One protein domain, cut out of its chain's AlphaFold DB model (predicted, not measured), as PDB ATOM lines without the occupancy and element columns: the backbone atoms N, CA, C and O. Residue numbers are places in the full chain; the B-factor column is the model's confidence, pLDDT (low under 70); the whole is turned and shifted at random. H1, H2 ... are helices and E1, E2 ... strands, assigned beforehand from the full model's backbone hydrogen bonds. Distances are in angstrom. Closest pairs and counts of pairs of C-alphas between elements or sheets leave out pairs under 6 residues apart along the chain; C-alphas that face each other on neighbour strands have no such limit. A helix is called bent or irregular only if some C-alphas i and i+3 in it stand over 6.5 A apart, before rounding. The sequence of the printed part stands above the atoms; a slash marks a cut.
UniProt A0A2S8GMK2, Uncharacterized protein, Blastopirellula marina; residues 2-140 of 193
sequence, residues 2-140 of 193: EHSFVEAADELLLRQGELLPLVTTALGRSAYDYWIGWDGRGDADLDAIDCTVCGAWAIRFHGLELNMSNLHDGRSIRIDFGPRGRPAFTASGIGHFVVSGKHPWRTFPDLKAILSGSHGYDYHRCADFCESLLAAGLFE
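Overview. This is residues 2 to 140 of the 193 residues of an uncharacterized protein of Blastopirellula marina (UniProt A0A2S8GMK2). One long helix, H1, runs nearly the full length of the domain and crosses one face of a small three-stranded sheet. H3 packs along the sheet's edge strand E3 from the opposite face, H4 and H5 pack on H3 away from the sheet, and short H2 folds back from the far end of H1. The printed part has 139 residues, with five named helices and three named strands in the order H1 H2 E1 E2 E3 H3 H4 H5. The sheet runs E1, E2, E3, antiparallel throughout, and the class is mixed, helices and strands. The whole is compact, with a radius of gyration of the C-alphas of 15.0 A and spans of 39 by 32 by 26 A.

Along the chain. H1, residues 2 to 27, begins with C-alpha 2 at (-22.789, -30.808, -36.907) and is 36.6 A long. It has a kink of 30 degrees near residue 19 and is only just irregular: C-alphas 18 and 21 are 6.7 A apart. H2 is residues 31 to 36. E1, residues 57 to 62, begins with C-alpha 57 at (5.223, -44.131, -40.004). E2 is residues 65 to 70, 17.0 A, and E3 is residues 76 to 81. H3 is residues 91 to 100 and H4 residues 109 to 115. H5, residues 123 to 135, is 18.3 A long and ends with C-alpha 135 at (-20.891, -18.888, -37.287).

Arrangement. E1, E2 and E3 form a meander, each strand the antiparallel neighbour of the one before. N 60 and O 67 are 2.8 A apart in the hairpin E1 and E2, and N 66 and O 79 are 2.9 A apart in the hairpin E2 and E3. H1 is on the sheet at a height of 6.4 A and runs across the strands, at 87 degrees to E3 on the local plane. H3 is on the opposite face and runs along E3, with the closest C-alphas, Arg 78 and Gly 93, 5.6 A apart. H2 only grazes the sheet, with residues 31 to 35. H3 touches H5 at a steep tilt of 57 degrees, opposite ways, closest at C-alphas 91 and 127, 5.2 A. H3 and H4 touch as a helical hairpin, C-alphas 99 and 112 being closest at 5.2 A. Every O i to N i+4 pair is within hydrogen-bond range in H2, H3, H4 and H5, and 20 of 22 are in H1.

Size, cuts and confidence. The C-alphas of Gly 55 and Ala 135, the two farthest apart, are 42.4 A apart. The printed part has no cut. The link from H2 to E1, residues 37 to 56, is long. The mean pLDDT of the printed part is 85.3, and residues 36 to 55 are under 70.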
ATOM      1  N   GLU A   2     -23.723 -31.720 -37.594       85.56
ATOM      2  CA  GLU A   2     -22.789 -30.808 -36.907       85.56
ATOM      3  C   GLU A   2     -22.060 -31.483 -35.739       85.56
ATOM      4  O   GLU A   2     -20.838 -31.468 -35.699       85.56
ATOM      5  N   HIS A   3     -22.791 -32.193 -34.868       91.94
ATOM      6  CA  HIS A   3     -22.196 -32.979 -33.779       91.94
ATOM      7  C   HIS A   3     -21.100 -33.943 -34.262       91.94
ATOM      8  O   HIS A   3     -19.988 -33.917 -33.754       91.94
ATOM      9  N   SER A   4     -21.381 -34.755 -35.284       93.69
ATOM     10  CA  SER A   4     -20.413 -35.714 -35.828       93.69
ATOM     11  C   SER A   4     -19.218 -35.042 -36.505       93.69
ATOM     12  O   SER A   4     -18.138 -35.620 -36.530       93.69
ATOM     13  N   PHE A   5     -19.397 -33.835 -37.047       95.88
ATOM     14  CA  PHE A   5     -18.303 -33.040 -37.600       95.88
ATOM     15  C   PHE A   5     -17.393 -32.505 -36.485       95.88
ATOM     16  O   PHE A   5     -16.174 -32.591 -36.597       95.88
ATOM     17  N   VAL A   6     -17.979 -32.036 -35.377       97.00
ATOM     18  CA  VAL A   6     -17.238 -31.632 -34.170       97.00
ATOM     19  C   VAL A   6     -16.493 -32.825 -33.561       97.00
ATOM     20  O   VAL A   6     -15.317 -32.703 -33.245       97.00
ATOM     21  N   GLU A   7     -17.122 -34.002 -33.473       97.06
ATOM     22  CA  GLU A   7     -16.460 -35.233 -33.010       97.06
ATOM     23  C   GLU A   7     -15.294 -35.654 -33.915       97.06
ATOM     24  O   GLU A   7     -14.280 -36.146 -33.426       97.06
ATOM     25  N   ALA A   8     -15.423 -35.476 -35.233       97.00
ATOM     26  CA  ALA A   8     -14.342 -35.766 -36.169       97.00
ATOM     27  C   ALA A   8     -13.175 -34.783 -36.022       97.00
ATOM     28  O   ALA A   8     -12.021 -35.199 -36.110       97.00
ATOM     29  N   ALA A   9     -13.463 -33.502 -35.778       97.38
ATOM     30  CA  ALA A   9     -12.453 -32.485 -35.511       97.38
ATOM     31  C   ALA A   9     -11.708 -32.744 -34.189       97.38
ATOM     32  O   ALA A   9     -10.483 -32.642 -34.145       97.38
ATOM     33  N   ASP A  10     -12.432 -33.131 -33.136       97.31
ATOM     34  CA  ASP A  10     -11.853 -33.506 -31.839       97.31
ATOM     35  C   ASP A  10     -10.951 -34.737 -31.948       97.31
ATOM     36  O   ASP A  10      -9.788 -34.704 -31.544       97.31
ATOM     37  N   GLU A  11     -11.444 -35.800 -32.589       97.00
ATOM     38  CA  GLU A  11     -10.651 -37.003 -32.832       97.00
ATOM     39  C   GLU A  11      -9.406 -36.676 -33.676       97.00
ATOM     40  O   GLU A  11      -8.313 -37.138 -33.353       97.00
ATOM     41  N   LEU A  12      -9.526 -35.839 -34.715       96.94
ATOM     42  CA  LEU A  12      -8.380 -35.378 -35.500       96.94
ATOM     43  C   LEU A  12      -7.346 -34.670 -34.611       96.94
ATOM     44  O   LEU A  12      -6.172 -35.039 -34.641       96.94
ATOM     45  N   LEU A  13      -7.749 -33.681 -33.808       96.25
ATOM     46  CA  LEU A  13      -6.850 -32.974 -32.887       96.25
ATOM     47  C   LEU A  13      -6.166 -33.925 -31.902       96.25
ATOM     48  O   LEU A  13      -4.954 -33.823 -31.697       96.25
ATOM     49  N   LEU A  14      -6.914 -34.878 -31.343       95.44
ATOM     50  CA  LEU A  14      -6.377 -35.899 -30.453       95.44
ATOM     51  C   LEU A  14      -5.280 -36.716 -31.150       95.44
ATOM     52  O   LEU A  14      -4.179 -36.851 -30.615       95.44
ATOM     53  N   ARG A  15      -5.539 -37.218 -32.365       95.06
ATOM     54  CA  ARG A  15      -4.562 -38.032 -33.110       95.06
ATOM     55  C   ARG A  15      -3.357 -37.226 -33.585       95.06
ATOM     56  O   ARG A  15      -2.244 -37.751 -33.566       95.06
ATOM     57  N   GLN A  16      -3.536 -35.958 -33.952       93.81
ATOM     58  CA  GLN A  16      -2.416 -35.052 -34.222       93.81
ATOM     59  C   GLN A  16      -1.542 -34.886 -32.974       93.81
ATOM     60  O   GLN A  16      -0.324 -35.025 -33.061       93.81
ATOM     61  N   GLY A  17      -2.152 -34.663 -31.805       91.81
ATOM     62  CA  GLY A  17      -1.442 -34.541 -30.531       91.81
ATOM     63  C   GLY A  17      -0.670 -35.804 -30.133       91.81
ATOM     64  O   GLY A  17       0.438 -35.703 -29.610       91.81
ATOM     65  N   GLU A  18      -1.208 -36.991 -30.423       91.25
ATOM     66  CA  GLU A  18      -0.536 -38.276 -30.173       91.25
ATOM     67  C   GLU A  18       0.674 -38.513 -31.090       91.25
ATOM     68  O   GLU A  18       1.662 -39.120 -30.672       91.25
ATOM     69  N   LEU A  19       0.606 -38.053 -32.341       90.25
ATOM     70  CA  LEU A  19       1.618 -38.347 -33.359       90.25
ATOM     71  C   LEU A  19       2.682 -37.259 -33.505       90.25
ATOM     72  O   LEU A  19       3.813 -37.562 -33.884       90.25
ATOM     73  N   LEU A  20       2.371 -36.012 -33.157       88.75
ATOM     74  CA  LEU A  20       3.315 -34.900 -33.222       88.75
ATOM     75  C   LEU A  20       4.625 -35.153 -32.434       88.75
ATOM     76  O   LEU A  20       5.697 -34.830 -32.954       88.75
ATOM     77  N   PRO A  21       4.620 -35.789 -31.242       87.94
ATOM     78  CA  PRO A  21       5.854 -36.167 -30.550       87.94
ATOM     79  C   PRO A  21       6.738 -37.147 -31.332       87.94
ATOM     80  O   PRO A  21       7.963 -37.085 -31.214       87.94
ATOM     81  N   LEU A  22       6.149 -38.031 -32.149       87.19
ATOM     82  CA  LEU A  22       6.910 -38.942 -33.009       87.19
ATOM     83  C   LEU A  22       7.670 -38.151 -34.078       87.19
ATOM     84  O   LEU A  22       8.859 -38.387 -34.281       87.19
ATOM     85  N   VAL A  23       7.011 -37.166 -34.695       84.50
ATOM     86  CA  VAL A  23       7.646 -36.256 -35.659       84.50
ATOM     87  C   VAL A  23       8.816 -35.524 -35.006       84.50
ATOM     88  O   VAL A  23       9.938 -35.594 -35.497       84.50
ATOM     89  N   THR A  24       8.574 -34.874 -33.867       84.94
ATOM     90  CA  THR A  24       9.604 -34.130 -33.128       84.94
ATOM     91  C   THR A  24      10.799 -35.016 -32.766       84.94
ATOM     92  O   THR A  24      11.951 -34.612 -32.916       84.94
ATOM     93  N   THR A  25      10.541 -36.258 -32.345       84.81
ATOM     94  CA  THR A  25      11.596 -37.229 -32.023       84.81
ATOM     95  C   THR A  25      12.443 -37.567 -33.248       84.81
ATOM     96  O   THR A  25      13.667 -37.592 -33.154       84.81
ATOM     97  N   ALA A  26      11.815 -37.800 -34.400       80.50
ATOM     98  CA  ALA A  26      12.526 -38.153 -35.625       80.50
ATOM     99  C   ALA A  26      13.362 -37.010 -36.196       80.50
ATOM    100  O   ALA A  26      14.439 -37.246 -36.734       80.50
ATOM    101  N   LEU A  27      12.879 -35.777 -36.058       78.75
ATOM    102  CA  LEU A  27      13.598 -34.589 -36.507       78.75
ATOM    103  C   LEU A  27      14.721 -34.176 -35.544       78.75
ATOM    104  O   LEU A  27      15.569 -33.370 -35.916       78.75
ATOM    105  N   GLY A  28      14.702 -34.658 -34.295       81.88
ATOM    106  CA  GLY A  28      15.597 -34.183 -33.233       81.88
ATOM    107  C   GLY A  28      15.350 -32.726 -32.813       81.88
ATOM    108  O   GLY A  28      16.155 -32.151 -32.084       81.88
ATOM    109  N   ARG A  29      14.249 -32.120 -33.276       83.19
ATOM    110  CA  ARG A  29      13.790 -30.750 -32.992       83.19
ATOM    111  C   ARG A  29      12.271 -30.685 -33.139       83.19
ATOM    112  O   ARG A  29      11.676 -31.599 -33.705       83.19
ATOM    113  N   SER A  30      11.636 -29.617 -32.653       84.88
ATOM    114  CA  SER A  30      10.187 -29.438 -32.823       84.88
ATOM    115  C   SER A  30       9.802 -29.476 -34.305       84.88
ATOM    116  O   SER A  30      10.464 -28.852 -35.137       84.88
ATOM    117  N   ALA A  31       8.704 -30.162 -34.638       79.81
ATOM    118  CA  ALA A  31       8.136 -30.129 -35.989       79.81
ATOM    119  C   ALA A  31       7.777 -28.700 -36.432       79.81
ATOM    120  O   ALA A  31       7.911 -28.358 -37.605       79.81
ATOM    121  N   TYR A  32       7.385 -27.853 -35.478       81.50
ATOM    122  CA  TYR A  32       7.130 -26.440 -35.729       81.50
ATOM    123  C   TYR A  32       8.421 -25.657 -36.022       81.50
ATOM    124  O   TYR A  32       8.436 -24.834 -36.931       81.50
ATOM    125  N   ASP A  33       9.531 -25.957 -35.339       79.06
ATOM    126  CA  ASP A  33      10.827 -25.310 -35.616       79.06
ATOM    127  C   ASP A  33      11.370 -25.720 -36.990       79.06
ATOM    128  O   ASP A  33      11.903 -24.891 -37.724       79.06
ATOM    129  N   TYR A  34      11.203 -26.998 -37.352       71.56
ATOM    130  CA  TYR A  34      11.503 -27.494 -38.695       71.56
ATOM    131  C   TYR A  34      10.718 -26.701 -39.752       71.56
ATOM    132  O   TYR A  34      11.284 -26.253 -40.745       71.56
ATOM    133  N   TRP A  35       9.431 -26.467 -39.495       72.12
ATOM    134  CA  TRP A  35       8.551 -25.705 -40.371       72.12
ATOM    135  C   TRP A  35       8.923 -24.208 -40.484       72.12
ATOM    136  O   TRP A  35       8.901 -23.658 -41.591       72.12
ATOM    137  N   ILE A  36       9.304 -23.541 -39.382       66.94
ATOM    138  CA  ILE A  36       9.739 -22.129 -39.407       66.94
ATOM    139  C   ILE A  36      11.097 -21.957 -40.082       66.94
ATOM    140  O   ILE A  36      11.327 -20.923 -40.709       66.94
ATOM    141  N   GLY A  37      11.987 -22.944 -39.977       62.06
ATOM    142  CA  GLY A  37      13.358 -22.864 -40.482       62.06
ATOM    143  C   GLY A  37      13.498 -22.721 -42.001       62.06
ATOM    144  O   GLY A  37      14.616 -22.539 -42.466       62.06
ATOM    145  N   TRP A  38      12.399 -22.787 -42.771       57.56
ATOM    146  CA  TRP A  38      12.390 -22.805 -44.247       57.56
ATOM    147  C   TRP A  38      13.156 -23.982 -44.878       57.56
ATOM    148  O   TRP A  38      13.314 -24.033 -46.099       57.56
ATOM    149  N   ASP A  39      13.561 -24.964 -44.074       55.00
ATOM    150  CA  ASP A  39      14.127 -26.217 -44.556       55.00
ATOM    151  C   ASP A  39      13.005 -27.024 -45.248       55.00
ATOM    152  O   ASP A  39      12.108 -27.548 -44.588       55.00
ATOM    153  N   GLY A  40      13.020 -27.105 -46.584       49.81
ATOM    154  CA  GLY A  40      12.045 -27.895 -47.357       49.81
ATOM    155  C   GLY A  40      10.746 -27.165 -47.728       49.81
ATOM    156  O   GLY A  40       9.657 -27.692 -47.523       49.81
ATOM    157  N   ARG A  41      10.833 -25.936 -48.262       50.59
ATOM    158  CA  ARG A  41       9.747 -25.354 -49.073       50.59
ATOM    159  C   ARG A  41      10.175 -25.239 -50.531       50.59
ATOM    160  O   ARG A  41      11.011 -24.397 -50.851       50.59
ATOM    161  N   GLY A  42       9.516 -25.990 -51.412       45.31
ATOM    162  CA  GLY A  42       9.554 -25.749 -52.857       45.31
ATOM    163  C   GLY A  42      10.611 -26.535 -53.625       45.31
ATOM    164  O   GLY A  42      10.912 -26.170 -54.759       45.31
ATOM    165  N   ASP A  43      11.137 -27.609 -53.039       44.69
ATOM    166  CA  ASP A  43      11.990 -28.553 -53.751       44.69
ATOM    167  C   ASP A  43      11.367 -29.947 -53.627       44.69
ATOM    168  O   ASP A  43      11.331 -30.539 -52.547       44.69
ATOM    169  N   ALA A  44      10.811 -30.451 -54.732       45.97
ATOM    170  CA  ALA A  44      10.021 -31.684 -54.761       45.97
ATOM    171  C   ALA A  44      10.818 -32.925 -54.305       45.97
ATOM    172  O   ALA A  44      10.215 -33.922 -53.906       45.97
ATOM    173  N   ASP A  45      12.153 -32.840 -54.321       44.66
ATOM    174  CA  ASP A  45      13.069 -33.877 -53.840       44.66
ATOM    175  C   ASP A  45      13.384 -33.765 -52.327       44.66
ATOM    176  O   ASP A  45      13.843 -34.737 -51.728       44.66
ATOM    177  N   LEU A  46      13.103 -32.619 -51.680       47.81
ATOM    178  CA  LEU A  46      13.270 -32.379 -50.231       47.81
ATOM    179  C   LEU A  46      11.942 -32.373 -49.453       47.81
ATOM    180  O   LEU A  46      11.941 -32.622 -48.246       47.81
ATOM    181  N   ASP A  47      10.809 -32.154 -50.126       48.81
ATOM    182  CA  ASP A  47       9.462 -32.170 -49.523       48.81
ATOM    183  C   ASP A  47       9.037 -33.584 -49.045       48.81
ATOM    184  O   ASP A  47       8.065 -33.765 -48.300       48.81
ATOM    185  N   ALA A  48       9.807 -34.615 -49.411       49.91
ATOM    186  CA  ALA A  48       9.712 -35.970 -48.886       49.91
ATOM    187  C   ALA A  48      10.975 -36.331 -48.090       49.91
ATOM    188  O   ALA A  48      11.787 -37.143 -48.528       49.91
ATOM    189  N   ILE A  49      11.141 -35.773 -46.888       52.78
ATOM    190  CA  ILE A  49      12.079 -36.387 -45.946       52.78
ATOM    191  C   ILE A  49      11.477 -37.723 -45.514       52.78
ATOM    192  O   ILE A  49      10.482 -37.748 -44.789       52.78
ATOM    193  N   ASP A  50      12.082 -38.832 -45.951       51.03
ATOM    194  CA  ASP A  50      11.793 -40.176 -45.445       51.03
ATOM    195  C   ASP A  50      12.260 -40.283 -43.984       51.03
ATOM    196  O   ASP A  50      13.286 -40.865 -43.641       51.03
ATOM    197  N   CYS A  51      11.505 -39.639 -43.099       55.31
ATOM    198  CA  CYS A  51      11.603 -39.793 -41.664       55.31
ATOM    199  C   CYS A  51      10.749 -40.995 -41.286       55.31
ATOM    200  O   CYS A  51       9.677 -40.812 -40.709       55.31
ATOM    201  N   THR A  52      11.173 -42.210 -41.638       57.38
ATOM    202  CA  THR A  52      10.502 -43.443 -41.209       57.38
ATOM    203  C   THR A  52      10.621 -43.589 -39.689       57.38
ATOM    204  O   THR A  52      11.449 -44.324 -39.150       57.38
ATOM    205  N   VAL A  53       9.812 -42.824 -38.957       58.28
ATOM    206  CA  VAL A  53       9.832 -42.782 -37.502       58.28
ATOM    207  C   VAL A  53       9.414 -44.154 -37.020       58.28
ATOM    208  O   VAL A  53       8.384 -44.682 -37.449       58.28
ATOM    209  N   CYS A  54      10.263 -44.747 -36.184       61.72
ATOM    210  CA  CYS A  54      10.100 -46.077 -35.598       61.72
ATOM    211  C   CYS A  54       9.812 -47.226 -36.589       61.72
ATOM    212  O   CYS A  54       9.347 -48.282 -36.169       61.72
ATOM    213  N   GLY A  55      10.096 -47.048 -37.887       69.31
ATOM    214  CA  GLY A  55       9.854 -48.054 -38.928       69.31
ATOM    215  C   GLY A  55       8.378 -48.290 -39.279       69.31
ATOM    216  O   GLY A  55       8.095 -49.145 -40.113       69.31
ATOM    217  N   ALA A  56       7.448 -47.540 -38.676       84.19
ATOM    218  CA  ALA A  56       6.009 -47.739 -38.850       84.19
ATOM    219  C   ALA A  56       5.296 -46.553 -39.512       84.19
ATOM    220  O   ALA A  56       4.229 -46.756 -40.086       84.19
ATOM    221  N   TRP A  57       5.847 -45.337 -39.448       86.88
ATOM    222  CA  TRP A  57       5.223 -44.131 -40.004       86.88
ATOM    223  C   TRP A  57       6.140 -43.441 -41.004       86.88
ATOM    224  O   TRP A  57       7.277 -43.128 -40.671       86.88
ATOM    225  N   ALA A  58       5.625 -43.159 -42.196       85.69
ATOM    226  CA  ALA A  58       6.243 -42.249 -43.151       85.69
ATOM    227  C   ALA A  58       5.697 -40.832 -42.949       85.69
ATOM    228  O   ALA A  58       4.495 -40.661 -42.736       85.69
ATOM    229  N   ILE A  59       6.573 -39.834 -43.045       82.94
ATOM    230  CA  ILE A  59       6.247 -38.409 -42.929       82.94
ATOM    231  C   ILE A  59       6.497 -37.748 -44.286       82.94
ATOM    232  O   ILE A  59       7.481 -38.053 -44.951       82.94
ATOM    233  N   ARG A  60       5.605 -36.854 -44.709       80.69
ATOM    234  CA  ARG A  60       5.778 -36.005 -45.895       80.69
ATOM    235  C   ARG A  60       5.395 -34.578 -45.554       80.69
ATOM    236  O   ARG A  60       4.334 -34.369 -44.972       80.69
ATOM    237  N   PHE A  61       6.240 -33.617 -45.898       77.62
ATOM    238  CA  PHE A  61       5.980 -32.207 -45.632       77.62
ATOM    239  C   PHE A  61       5.321 -31.558 -46.849       77.62
ATOM    240  O   PHE A  61       5.635 -31.870 -47.993       77.62
ATOM    241  N   HIS A  62       4.382 -30.652 -46.597       73.81
ATOM    242  CA  HIS A  62       3.597 -29.966 -47.621       73.81
ATOM    243  C   HIS A  62       3.490 -28.473 -47.292       73.81
ATOM    244  O   HIS A  62       2.413 -27.938 -47.040       73.81
ATOM    245  N   GLY A  63       4.624 -27.770 -47.268       72.75
ATOM    246  CA  GLY A  63       4.652 -26.332 -47.005       72.75
ATOM    247  C   GLY A  63       4.213 -25.961 -45.585       72.75
ATOM    248  O   GLY A  63       5.065 -25.774 -44.726       72.75
ATOM    249  N   LEU A  64       2.906 -25.790 -45.348       75.56
ATOM    250  CA  LEU A  64       2.309 -25.407 -44.054       75.56
ATOM    251  C   LEU A  64       1.778 -26.570 -43.218       75.56
ATOM    252  O   LEU A  64       1.270 -26.369 -42.118       75.56
ATOM    253  N   GLU A  65       1.888 -27.776 -43.746       82.44
ATOM    254  CA  GLU A  65       1.210 -28.939 -43.209       82.44
ATOM    255  C   GLU A  65       2.040 -30.207 -43.397       82.44
ATOM    256  O   GLU A  65       2.944 -30.316 -44.227       82.44
ATOM    257  N   LEU A  66       1.727 -31.139 -42.515       85.62
ATOM    258  CA  LEU A  66       2.166 -32.507 -42.376       85.62
ATOM    259  C   LEU A  66       1.332 -33.612 -43.006       85.62
ATOM    260  O   LEU A  66       0.156 -33.626 -42.686       85.62
ATOM    261  N   ASN A  67       1.860 -34.616 -43.701       88.38
ATOM    262  CA  ASN A  67       1.162 -35.901 -43.835       88.38
ATOM    263  C   ASN A  67       1.944 -37.019 -43.153       88.38
ATOM    264  O   ASN A  67       3.134 -37.201 -43.399       88.38
ATOM    265  N   MET A  68       1.261 -37.804 -42.322       89.56
ATOM    266  CA  MET A  68       1.795 -39.031 -41.740       89.56
ATOM    267  C   MET A  68       0.995 -40.227 -42.231       89.56
ATOM    268  O   MET A  68      -0.230 -40.236 -42.145       89.56
ATOM    269  N   SER A  69       1.681 -41.265 -42.702       90.62
ATOM    270  CA  SER A  69       1.056 -42.513 -43.140       90.62
ATOM    271  C   SER A  69       1.699 -43.714 -42.465       90.62
ATOM    272  O   SER A  69       2.915 -43.885 -42.509       90.62
ATOM    273  N   ASN A  70       0.885 -44.564 -41.852       90.50
ATOM    274  CA  ASN A  70       1.346 -45.803 -41.258       90.50
ATOM    275  C   ASN A  70       1.602 -46.841 -42.358       90.50
ATOM    276  O   ASN A  70       0.711 -47.153 -43.147       90.50
ATOM    277  N   LEU A  71       2.811 -47.392 -42.400       88.31
ATOM    278  CA  LEU A  71       3.259 -48.317 -43.440       88.31
ATOM    279  C   LEU A  71       2.680 -49.731 -43.294       88.31
ATOM    280  O   LEU A  71       2.710 -50.500 -44.252       88.31
ATOM    281  N   HIS A  72       2.150 -50.085 -42.121       88.50
ATOM    282  CA  HIS A  72       1.627 -51.425 -41.852       88.50
ATOM    283  C   HIS A  72       0.117 -51.522 -42.053       88.50
ATOM    284  O   HIS A  72      -0.362 -52.487 -42.643       88.50
ATOM    285  N   ASP A  73      -0.635 -50.536 -41.562       89.19
ATOM    286  CA  ASP A  73      -2.105 -50.554 -41.601       89.19
ATOM    287  C   ASP A  73      -2.710 -49.498 -42.543       89.19
ATOM    288  O   ASP A  73      -3.925 -49.467 -42.775       89.19
ATOM    289  N   GLY A  74      -1.870 -48.655 -43.147       87.62
ATOM    290  CA  GLY A  74      -2.289 -47.666 -44.131       87.62
ATOM    291  C   GLY A  74      -3.197 -46.578 -43.560       87.62
ATOM    292  O   GLY A  74      -3.948 -45.973 -44.335       87.62
ATOM    293  N   ARG A  75      -3.202 -46.357 -42.236       90.88
ATOM    294  CA  ARG A  75      -3.767 -45.140 -41.639       90.88
ATOM    295  C   ARG A  75      -3.010 -43.924 -42.149       90.88
ATOM    296  O   ARG A  75      -1.795 -43.976 -42.302       90.88
ATOM    297  N   SER A  76      -3.725 -42.834 -42.386       90.94
ATOM    298  CA  SER A  76      -3.123 -41.572 -42.800       90.94
ATOM    299  C   SER A  76      -3.794 -40.415 -42.089       90.94
ATOM    300  O   SER A  76      -5.013 -40.427 -41.906       90.94
ATOM    301  N   ILE A  77      -2.997 -39.433 -41.696       92.25
ATOM    302  CA  ILE A  77      -3.444 -38.232 -41.007       92.25
ATOM    303  C   ILE A  77      -2.633 -37.040 -41.487       92.25
ATOM    304  O   ILE A  77      -1.427 -37.143 -41.720       92.25
ATOM    305  N   ARG A  78      -3.322 -35.913 -41.602       92.19
ATOM    306  CA  ARG A  78      -2.705 -34.623 -41.844       92.19
ATOM    307  C   ARG A  78      -2.468 -33.933 -40.503       92.19
ATOM    308  O   ARG A  78      -3.356 -33.961 -39.655       92.19
ATOM    309  N   ILE A  79      -1.287 -33.350 -40.318       91.19
ATOM    310  CA  ILE A  79      -0.985 -32.477 -39.184       91.19
ATOM    311  C   ILE A  79      -1.024 -31.025 -39.661       91.19
ATOM    312  O   ILE A  79      -0.182 -30.601 -40.450       91.19
ATOM    313  N   ASP A  80      -2.006 -30.289 -39.160       91.94
ATOM    314  CA  ASP A  80      -2.173 -28.853 -39.303       91.94
ATOM    315  C   ASP A  80      -1.628 -28.139 -38.060       91.94
ATOM    316  O   ASP A  80      -1.867 -28.537 -36.915       91.94
ATOM    317  N   PHE A  81      -0.913 -27.042 -38.291       89.44
ATOM    318  CA  PHE A  81      -0.368 -26.207 -37.229       89.44
ATOM    319  C   PHE A  81      -1.167 -24.917 -37.108       89.44
ATOM    320  O   PHE A  81      -1.477 -24.271 -38.101       89.44
ATOM    321  N   GLY A  82      -1.446 -24.508 -35.877       91.69
ATOM    322  CA  GLY A  82      -1.802 -23.132 -35.572       91.69
ATOM    323  C   GLY A  82      -0.561 -22.286 -35.264       91.69
ATOM    324  O   GLY A  82       0.557 -22.808 -35.182       91.69
ATOM    325  N   PRO A  83      -0.749 -20.982 -35.000       91.19
ATOM    326  CA  PRO A  83       0.320 -20.096 -34.554       91.19
ATOM    327  C   PRO A  83       1.063 -20.669 -33.345       91.19
ATOM    328  O   PRO A  83       0.436 -21.225 -32.435       91.19
ATOM    329  N   ARG A  84       2.389 -20.522 -33.329       87.69
ATOM    330  CA  ARG A  84       3.310 -21.085 -32.326       87.69
ATOM    331  C   ARG A  84       3.280 -22.613 -32.216       87.69
ATOM    332  O   ARG A  84       3.638 -23.168 -31.180       87.69
ATOM    333  N   GLY A  85       2.825 -23.298 -33.264       85.31
ATOM    334  CA  GLY A  85       2.887 -24.755 -33.382       85.31
ATOM    335  C   GLY A  85       1.844 -25.498 -32.567       85.31
ATOM    336  O   GLY A  85       1.976 -26.705 -32.365       85.31
ATOM    337  N   ARG A  86       0.807 -24.807 -32.084       86.44
ATOM    338  CA  ARG A  86      -0.290 -25.491 -31.396       86.44
ATOM    339  C   ARG A  86      -1.046 -26.409 -32.367       86.44
ATOM    340  O   ARG A  86      -1.152 -26.067 -33.546       86.44
ATOM    341  N   PRO A  87      -1.639 -27.508 -31.881       88.62
ATOM    342  CA  PRO A  87      -2.580 -28.290 -32.670       88.62
ATOM    343  C   PRO A  87      -3.744 -27.422 -33.155       88.62
ATOM    344  O   PRO A  87      -4.351 -26.687 -32.373       88.62
ATOM    345  N   ALA A  88      -4.033 -27.512 -34.445       95.06
ATOM    346  CA  ALA A  88      -5.174 -26.882 -35.088       95.06
ATOM    347  C   ALA A  88      -5.687 -27.815 -36.192       95.06
ATOM    348  O   ALA A  88      -5.234 -28.954 -36.323       95.06
ATOM    349  N   PHE A  89      -6.658 -27.360 -36.970       96.00
ATOM    350  CA  PHE A  89      -7.116 -28.074 -38.154       96.00
ATOM    351  C   PHE A  89      -7.602 -27.110 -39.229       96.00
ATOM    352  O   PHE A  89      -7.987 -25.972 -38.969       96.00
ATOM    353  N   THR A  90      -7.617 -27.592 -40.461       95.62
ATOM    354  CA  THR A  90      -8.269 -26.943 -41.599       95.62
ATOM    355  C   THR A  90      -9.474 -27.765 -42.057       95.62
ATOM    356  O   THR A  90      -9.629 -28.934 -41.690       95.62
ATOM    357  N   ALA A  91     -10.319 -27.189 -42.920       95.31
ATOM    358  CA  ALA A  91     -11.365 -27.951 -43.608       95.31
ATOM    359  C   ALA A  91     -10.782 -29.163 -44.365       95.31
ATOM    360  O   ALA A  91     -11.362 -30.250 -44.351       95.31
ATOM    361  N   SER A  92      -9.597 -28.993 -44.959       93.06
ATOM    362  CA  SER A  92      -8.840 -30.065 -45.609       93.06
ATOM    363  C   SER A  92      -8.383 -31.148 -44.633       93.06
ATOM    364  O   SER A  92      -8.531 -32.331 -44.934       93.06
ATOM    365  N   GLY A  93      -7.881 -30.765 -43.456       94.38
ATOM    366  CA  GLY A  93      -7.483 -31.693 -42.396       94.38
ATOM    367  C   GLY A  93      -8.629 -32.604 -41.957       94.38
ATOM    368  O   GLY A  93      -8.483 -33.829 -41.966       94.38
ATOM    369  N   ILE A  94      -9.798 -32.023 -41.655       96.00
ATOM    370  CA  ILE A  94     -10.991 -32.794 -41.267       96.00
ATOM    371  C   ILE A  94     -11.478 -33.666 -42.424       96.00
ATOM    372  O   ILE A  94     -11.713 -34.859 -42.231       96.00
ATOM    373  N   GLY A  95     -11.614 -33.099 -43.626       95.69
ATOM    374  CA  GLY A  95     -12.091 -33.829 -44.800       95.69
ATOM    375  C   GLY A  95     -11.227 -35.048 -45.110       95.69
ATOM    376  O   GLY A  95     -11.745 -36.158 -45.269       95.69
ATOM    377  N   HIS A  96      -9.904 -34.865 -45.107       94.38
ATOM    378  CA  HIS A  96      -8.951 -35.954 -45.267       94.38
ATOM    379  C   HIS A  96      -9.140 -37.003 -44.167       94.38
ATOM    380  O   HIS A  96      -9.391 -38.162 -44.487       94.38
ATOM    381  N   PHE A  97      -9.124 -36.606 -42.890       96.06
ATOM    382  CA  PHE A  97      -9.269 -37.527 -41.760       96.06
ATOM    383  C   PHE A  97     -10.559 -38.354 -41.809       96.06
ATOM    384  O   PHE A  97     -10.525 -39.571 -41.633       96.06
ATOM    385  N   VAL A  98     -11.697 -37.726 -42.106       96.19
ATOM    386  CA  VAL A  98     -12.991 -38.411 -42.194       96.19
ATOM    387  C   VAL A  98     -13.007 -39.441 -43.325       96.19
ATOM    388  O   VAL A  98     -13.522 -40.550 -43.155       96.19
ATOM    389  N   VAL A  99     -12.456 -39.097 -44.492       94.62
ATOM    390  CA  VAL A  99     -12.504 -39.966 -45.675       94.62
ATOM    391  C   VAL A  99     -11.443 -41.070 -45.619       94.62
ATOM    392  O   VAL A  99     -11.733 -42.212 -46.000       94.62
ATOM    393  N   SER A 100     -10.239 -40.769 -45.128       90.06
ATOM    394  CA  SER A 100      -9.101 -41.697 -45.071       90.06
ATOM    395  C   SER A 100      -8.962 -42.444 -43.744       90.06
ATOM    396  O   SER A 100      -8.168 -43.385 -43.673       90.06
ATOM    397  N   GLY A 101      -9.697 -42.039 -42.706       88.56
ATOM    398  CA  GLY A 101      -9.644 -42.619 -41.368       88.56
ATOM    399  C   GLY A 101      -9.952 -44.116 -41.360       88.56
ATOM    400  O   GLY A 101     -10.830 -44.603 -42.079       88.56
ATOM    401  N   LYS A 102      -9.200 -44.862 -40.546       90.81
ATOM    402  CA  LYS A 102      -9.290 -46.321 -40.417       90.81
ATOM    403  C   LYS A 102      -9.094 -46.741 -38.962       90.81
ATOM    404  O   LYS A 102      -8.433 -46.047 -38.191       90.81
ATOM    405  N   HIS A 103      -9.607 -47.923 -38.628       89.31
ATOM    406  CA  HIS A 103      -9.370 -48.580 -37.344       89.31
ATOM    407  C   HIS A 103      -7.857 -48.648 -37.021       89.31
ATOM    408  O   HIS A 103      -7.072 -48.932 -37.929       89.31
ATOM    409  N   PRO A 104      -7.428 -48.429 -35.760       91.69
ATOM    410  CA  PRO A 104      -8.235 -48.290 -34.538       91.69
ATOM    411  C   PRO A 104      -8.808 -46.896 -34.260       91.69
ATOM    412  O   PRO A 104      -9.440 -46.715 -33.223       91.69
ATOM    413  N   TRP A 105      -8.608 -45.911 -35.139       94.38
ATOM    414  CA  TRP A 105      -9.221 -44.597 -34.942       94.38
ATOM    415  C   TRP A 105     -10.727 -44.653 -35.140       94.38
ATOM    416  O   TRP A 105     -11.245 -45.498 -35.884       94.38
ATOM    417  N   ARG A 106     -11.429 -43.729 -34.481       94.88
ATOM    418  CA  ARG A 106     -12.869 -43.587 -34.664       94.88
ATOM    419  C   ARG A 106     -13.166 -43.269 -36.130       94.88
ATOM    420  O   ARG A 106     -12.529 -42.419 -36.743       94.88
ATOM    421  N   THR A 107     -14.150 -43.961 -36.696       94.25
ATOM    422  CA  THR A 107     -14.613 -43.734 -38.070       94.25
ATOM    423  C   THR A 107     -15.966 -43.041 -38.076       94.25
ATOM    424  O   THR A 107     -16.779 -43.272 -37.180       94.25
ATOM    425  N   PHE A 108     -16.245 -42.283 -39.135       95.69
ATOM    426  CA  PHE A 108     -17.489 -41.524 -39.291       95.69
ATOM    427  C   PHE A 108     -18.176 -41.882 -40.620       95.69
ATOM    428  O   PHE A 108     -18.073 -41.112 -41.571       95.69
ATOM    429  N   PRO A 109     -18.840 -43.050 -40.741       94.56
ATOM    430  CA  PRO A 109     -19.357 -43.542 -42.023       94.56
ATOM    431  C   PRO A 109     -20.349 -42.594 -42.705       94.56
ATOM    432  O   PRO A 109     -20.202 -42.317 -43.894       94.56
ATOM    433  N   ASP A 110     -21.302 -42.046 -41.949       95.25
ATOM    434  CA  ASP A 110     -22.298 -41.111 -42.487       95.25
ATOM    435  C   ASP A 110     -21.637 -39.814 -42.953       95.25
ATOM    436  O   ASP A 110     -21.909 -39.313 -44.045       95.25
ATOM    437  N   LEU A 111     -20.705 -39.296 -42.148       95.88
ATOM    438  CA  LEU A 111     -19.973 -38.088 -42.501       95.88
ATOM    439  C   LEU A 111     -19.070 -38.327 -43.714       95.88
ATOM    440  O   LEU A 111     -19.016 -37.494 -44.609       95.88
ATOM    441  N   LYS A 112     -18.432 -39.495 -43.808       95.75
ATOM    442  CA  LYS A 112     -17.655 -39.911 -44.975       95.75
ATOM    443  C   LYS A 112     -18.519 -39.986 -46.226       95.75
ATOM    444  O   LYS A 112     -18.085 -39.496 -47.263       95.75
ATOM    445  N   ALA A 113     -19.723 -40.549 -46.156       94.94
ATOM    446  CA  ALA A 113     -20.633 -40.596 -47.302       94.94
ATOM    447  C   ALA A 113     -20.991 -39.189 -47.815       94.94
ATOM    448  O   ALA A 113     -21.143 -38.989 -49.017       94.94
ATOM    449  N   ILE A 114     -21.079 -38.212 -46.910       94.75
ATOM    450  CA  ILE A 114     -21.386 -36.819 -47.239       94.75
ATOM    451  C   ILE A 114     -20.156 -36.081 -47.766       94.75
ATOM    452  O   ILE A 114     -20.275 -35.351 -48.743       94.75
ATOM    453  N   LEU A 115     -19.003 -36.237 -47.120       95.62
ATOM    454  CA  LEU A 115     -17.788 -35.484 -47.426       95.62
ATOM    455  C   LEU A 115     -16.930 -36.129 -48.515       95.62
ATOM    456  O   LEU A 115     -15.933 -35.535 -48.898       95.62
ATOM    457  N   SER A 116     -17.261 -37.321 -49.016       95.00
ATOM    458  CA  SER A 116     -16.507 -37.931 -50.118       95.00
ATOM    459  C   SER A 116     -16.757 -37.188 -51.434       95.00
ATOM    460  O   SER A 116     -17.900 -36.941 -51.815       95.00
ATOM    461  N   GLY A 117     -15.677 -36.870 -52.144       90.75
ATOM    462  CA  GLY A 117     -15.679 -36.319 -53.499       90.75
ATOM    463  C   GLY A 117     -15.264 -37.360 -54.545       90.75
ATOM    464  O   GLY A 117     -15.011 -38.521 -54.229       90.75
ATOM    465  N   SER A 118     -15.150 -36.940 -55.809       83.00
ATOM    466  CA  SER A 118     -14.722 -37.825 -56.910       83.00
ATOM    467  C   SER A 118     -13.295 -38.360 -56.737       83.00
ATOM    468  O   SER A 118     -13.004 -39.474 -57.165       83.00
ATOM    469  N   HIS A 119     -12.422 -37.588 -56.081       82.38
ATOM    470  CA  HIS A 119     -11.019 -37.926 -55.828       82.38
ATOM    471  C   HIS A 119     -10.631 -37.595 -54.376       82.38
ATOM    472  O   HIS A 119      -9.812 -36.716 -54.129       82.38
ATOM    473  N   GLY A 120     -11.238 -38.279 -53.400       89.50
ATOM    474  CA  GLY A 120     -10.959 -38.067 -51.974       89.50
ATOM    475  C   GLY A 120     -12.124 -37.395 -51.255       89.50
ATOM    476  O   GLY A 120     -13.223 -37.943 -51.259       89.50
ATOM    477  N   TYR A 121     -11.892 -36.243 -50.622       92.25
ATOM    478  CA  TYR A 121     -12.934 -35.464 -49.945       92.25
ATOM    479  C   TYR A 121     -13.393 -34.259 -50.787       92.25
ATOM    480  O   TYR A 121     -12.657 -33.748 -51.627       92.25
ATOM    481  N   ASP A 122     -14.625 -33.812 -50.567       95.56
ATOM    482  CA  ASP A 122     -15.214 -32.599 -51.133       95.56
ATOM    483  C   ASP A 122     -14.795 -31.399 -50.274       95.56
ATOM    484  O   ASP A 122     -15.343 -31.160 -49.193       95.56
ATOM    485  N   TYR A 123     -13.779 -30.668 -50.741       93.88
ATOM    486  CA  TYR A 123     -13.229 -29.512 -50.031       93.88
ATOM    487  C   TYR A 123     -14.280 -28.432 -49.766       93.88
ATOM    488  O   TYR A 123     -14.365 -27.941 -48.643       93.88
ATOM    489  N   HIS A 124     -15.091 -28.083 -50.769       95.06
ATOM    490  CA  HIS A 124     -16.084 -27.015 -50.638       95.06
ATOM    491  C   HIS A 124     -17.096 -27.356 -49.556       95.06
ATOM    492  O   HIS A 124     -17.360 -26.547 -48.676       95.06
ATOM    493  N   ARG A 125     -17.559 -28.604 -49.544       95.19
ATOM    494  CA  ARG A 125     -18.476 -29.069 -48.510       95.19
ATOM    495  C   ARG A 125     -17.853 -29.051 -47.118       95.19
ATOM    496  O   ARG A 125     -18.523 -28.677 -46.163       95.19
ATOM    497  N   CYS A 126     -16.586 -29.443 -46.987       95.62
ATOM    498  CA  CYS A 126     -15.881 -29.354 -45.705       95.62
ATOM    499  C   CYS A 126     -15.762 -27.896 -45.237       95.62
ATOM    500  O   CYS A 126     -15.994 -27.617 -44.063       95.62
ATOM    501  N   ALA A 127     -15.433 -26.978 -46.149       96.31
ATOM    502  CA  ALA A 127     -15.342 -25.553 -45.859       96.31
ATOM    503  C   ALA A 127     -16.699 -24.981 -45.420       96.31
ATOM    504  O   ALA A 127     -16.759 -24.315 -44.391       96.31
ATOM    505  N   ASP A 128     -17.788 -25.327 -46.109       96.25
ATOM    506  CA  ASP A 128     -19.144 -24.889 -45.754       96.25
ATOM    507  C   ASP A 128     -19.547 -25.338 -44.337       96.25
ATOM    508  O   ASP A 128     -20.156 -24.572 -43.583       96.25
ATOM    509  N   PHE A 129     -19.177 -26.563 -43.934       95.88
ATOM    510  CA  PHE A 129     -19.388 -27.030 -42.559       95.88
ATOM    511  C   PHE A 129     -18.556 -26.243 -41.550       95.88
ATOM    512  O   PHE A 129     -19.092 -25.822 -40.527       95.88
ATOM    513  N   CYS A 130     -17.269 -26.029 -41.825       97.12
ATOM    514  CA  CYS A 130     -16.401 -25.246 -40.950       97.12
ATOM    515  C   CYS A 130     -16.920 -23.814 -40.764       97.12
ATOM    516  O   CYS A 130     -16.991 -23.350 -39.630       97.12
ATOM    517  N   GLU A 131     -17.337 -23.141 -41.839       96.81
ATOM    518  CA  GLU A 131     -17.910 -21.790 -41.779       96.81
ATOM    519  C   GLU A 131     -19.236 -21.765 -41.007       96.81
ATOM    520  O   GLU A 131     -19.464 -20.882 -40.180       96.81
ATOM    521  N   SER A 132     -20.091 -22.775 -41.193       96.69
ATOM    522  CA  SER A 132     -21.337 -22.903 -40.424       96.69
ATOM    523  C   SER A 132     -21.067 -23.092 -38.925       96.69
ATOM    524  O   SER A 132     -21.734 -22.484 -38.088       96.69
ATOM    525  N   LEU A 133     -20.062 -23.898 -38.570       97.50
ATOM    526  CA  LEU A 133     -19.668 -24.148 -37.179       97.50
ATOM    527  C   LEU A 133     -18.939 -22.955 -36.545       97.50
ATOM    528  O   LEU A 133     -19.113 -22.713 -35.350       97.50
ATOM    529  N   LEU A 134     -18.177 -22.187 -37.328       96.81
ATOM    530  CA  LEU A 134     -17.627 -20.890 -36.926       96.81
ATOM    531  C   LEU A 134     -18.753 -19.901 -36.604       96.81
ATOM    532  O   LEU A 134     -18.764 -19.306 -35.530       96.81
ATOM    533  N   ALA A 135     -19.741 -19.769 -37.495       96.94
ATOM    534  CA  ALA A 135     -20.891 -18.888 -37.287       96.94
ATOM    535  C   ALA A 135     -21.741 -19.300 -36.069       96.94
ATOM    536  O   ALA A 135     -22.303 -18.446 -35.384       96.94
ATOM    537  N   ALA A 136     -21.805 -20.601 -35.773       96.00
ATOM    538  CA  ALA A 136     -22.468 -21.141 -34.588       96.00
ATOM    539  C   ALA A 136     -21.638 -21.015 -33.290       96.00
ATOM    540  O   ALA A 136     -22.128 -21.388 -32.223       96.00
ATOM    541  N   GLY A 137     -20.394 -20.523 -33.357       96.81
ATOM    542  CA  GLY A 137     -19.492 -20.406 -32.205       96.81
ATOM    543  C   GLY A 137     -18.982 -21.748 -31.670       96.81
ATOM    544  O   GLY A 137     -18.557 -21.838 -30.519       96.81
ATOM    545  N   LEU A 138     -19.056 -22.811 -32.473       97.50
ATOM    546  CA  LEU A 138     -18.537 -24.136 -32.127       97.50
ATOM    547  C   LEU A 138     -17.069 -24.280 -32.535       97.50
ATOM    548  O   LEU A 138     -16.295 -24.937 -31.843       97.50
ATOM    549  N   PHE A 139     -16.669 -23.637 -33.627       97.75
ATOM    550  CA  PHE A 139     -15.266 -23.482 -33.992       97.75
ATOM    551  C   PHE A 139     -14.818 -22.046 -33.774       97.75
ATOM    552  O   PHE A 139     -15.622 -21.116 -33.803       97.75
ATOM    553  N   GLU A 140     -13.514 -21.881 -33.598       97.25
ATOM    554  CA  GLU A 140     -12.859 -20.586 -33.508       97.25
ATOM    555  C   GLU A 140     -11.647 -20.561 -34.430       97.25
ATOM    556  O   GLU A 140     -11.001 -21.585 -34.671       97.25
TER     557      GLU A 140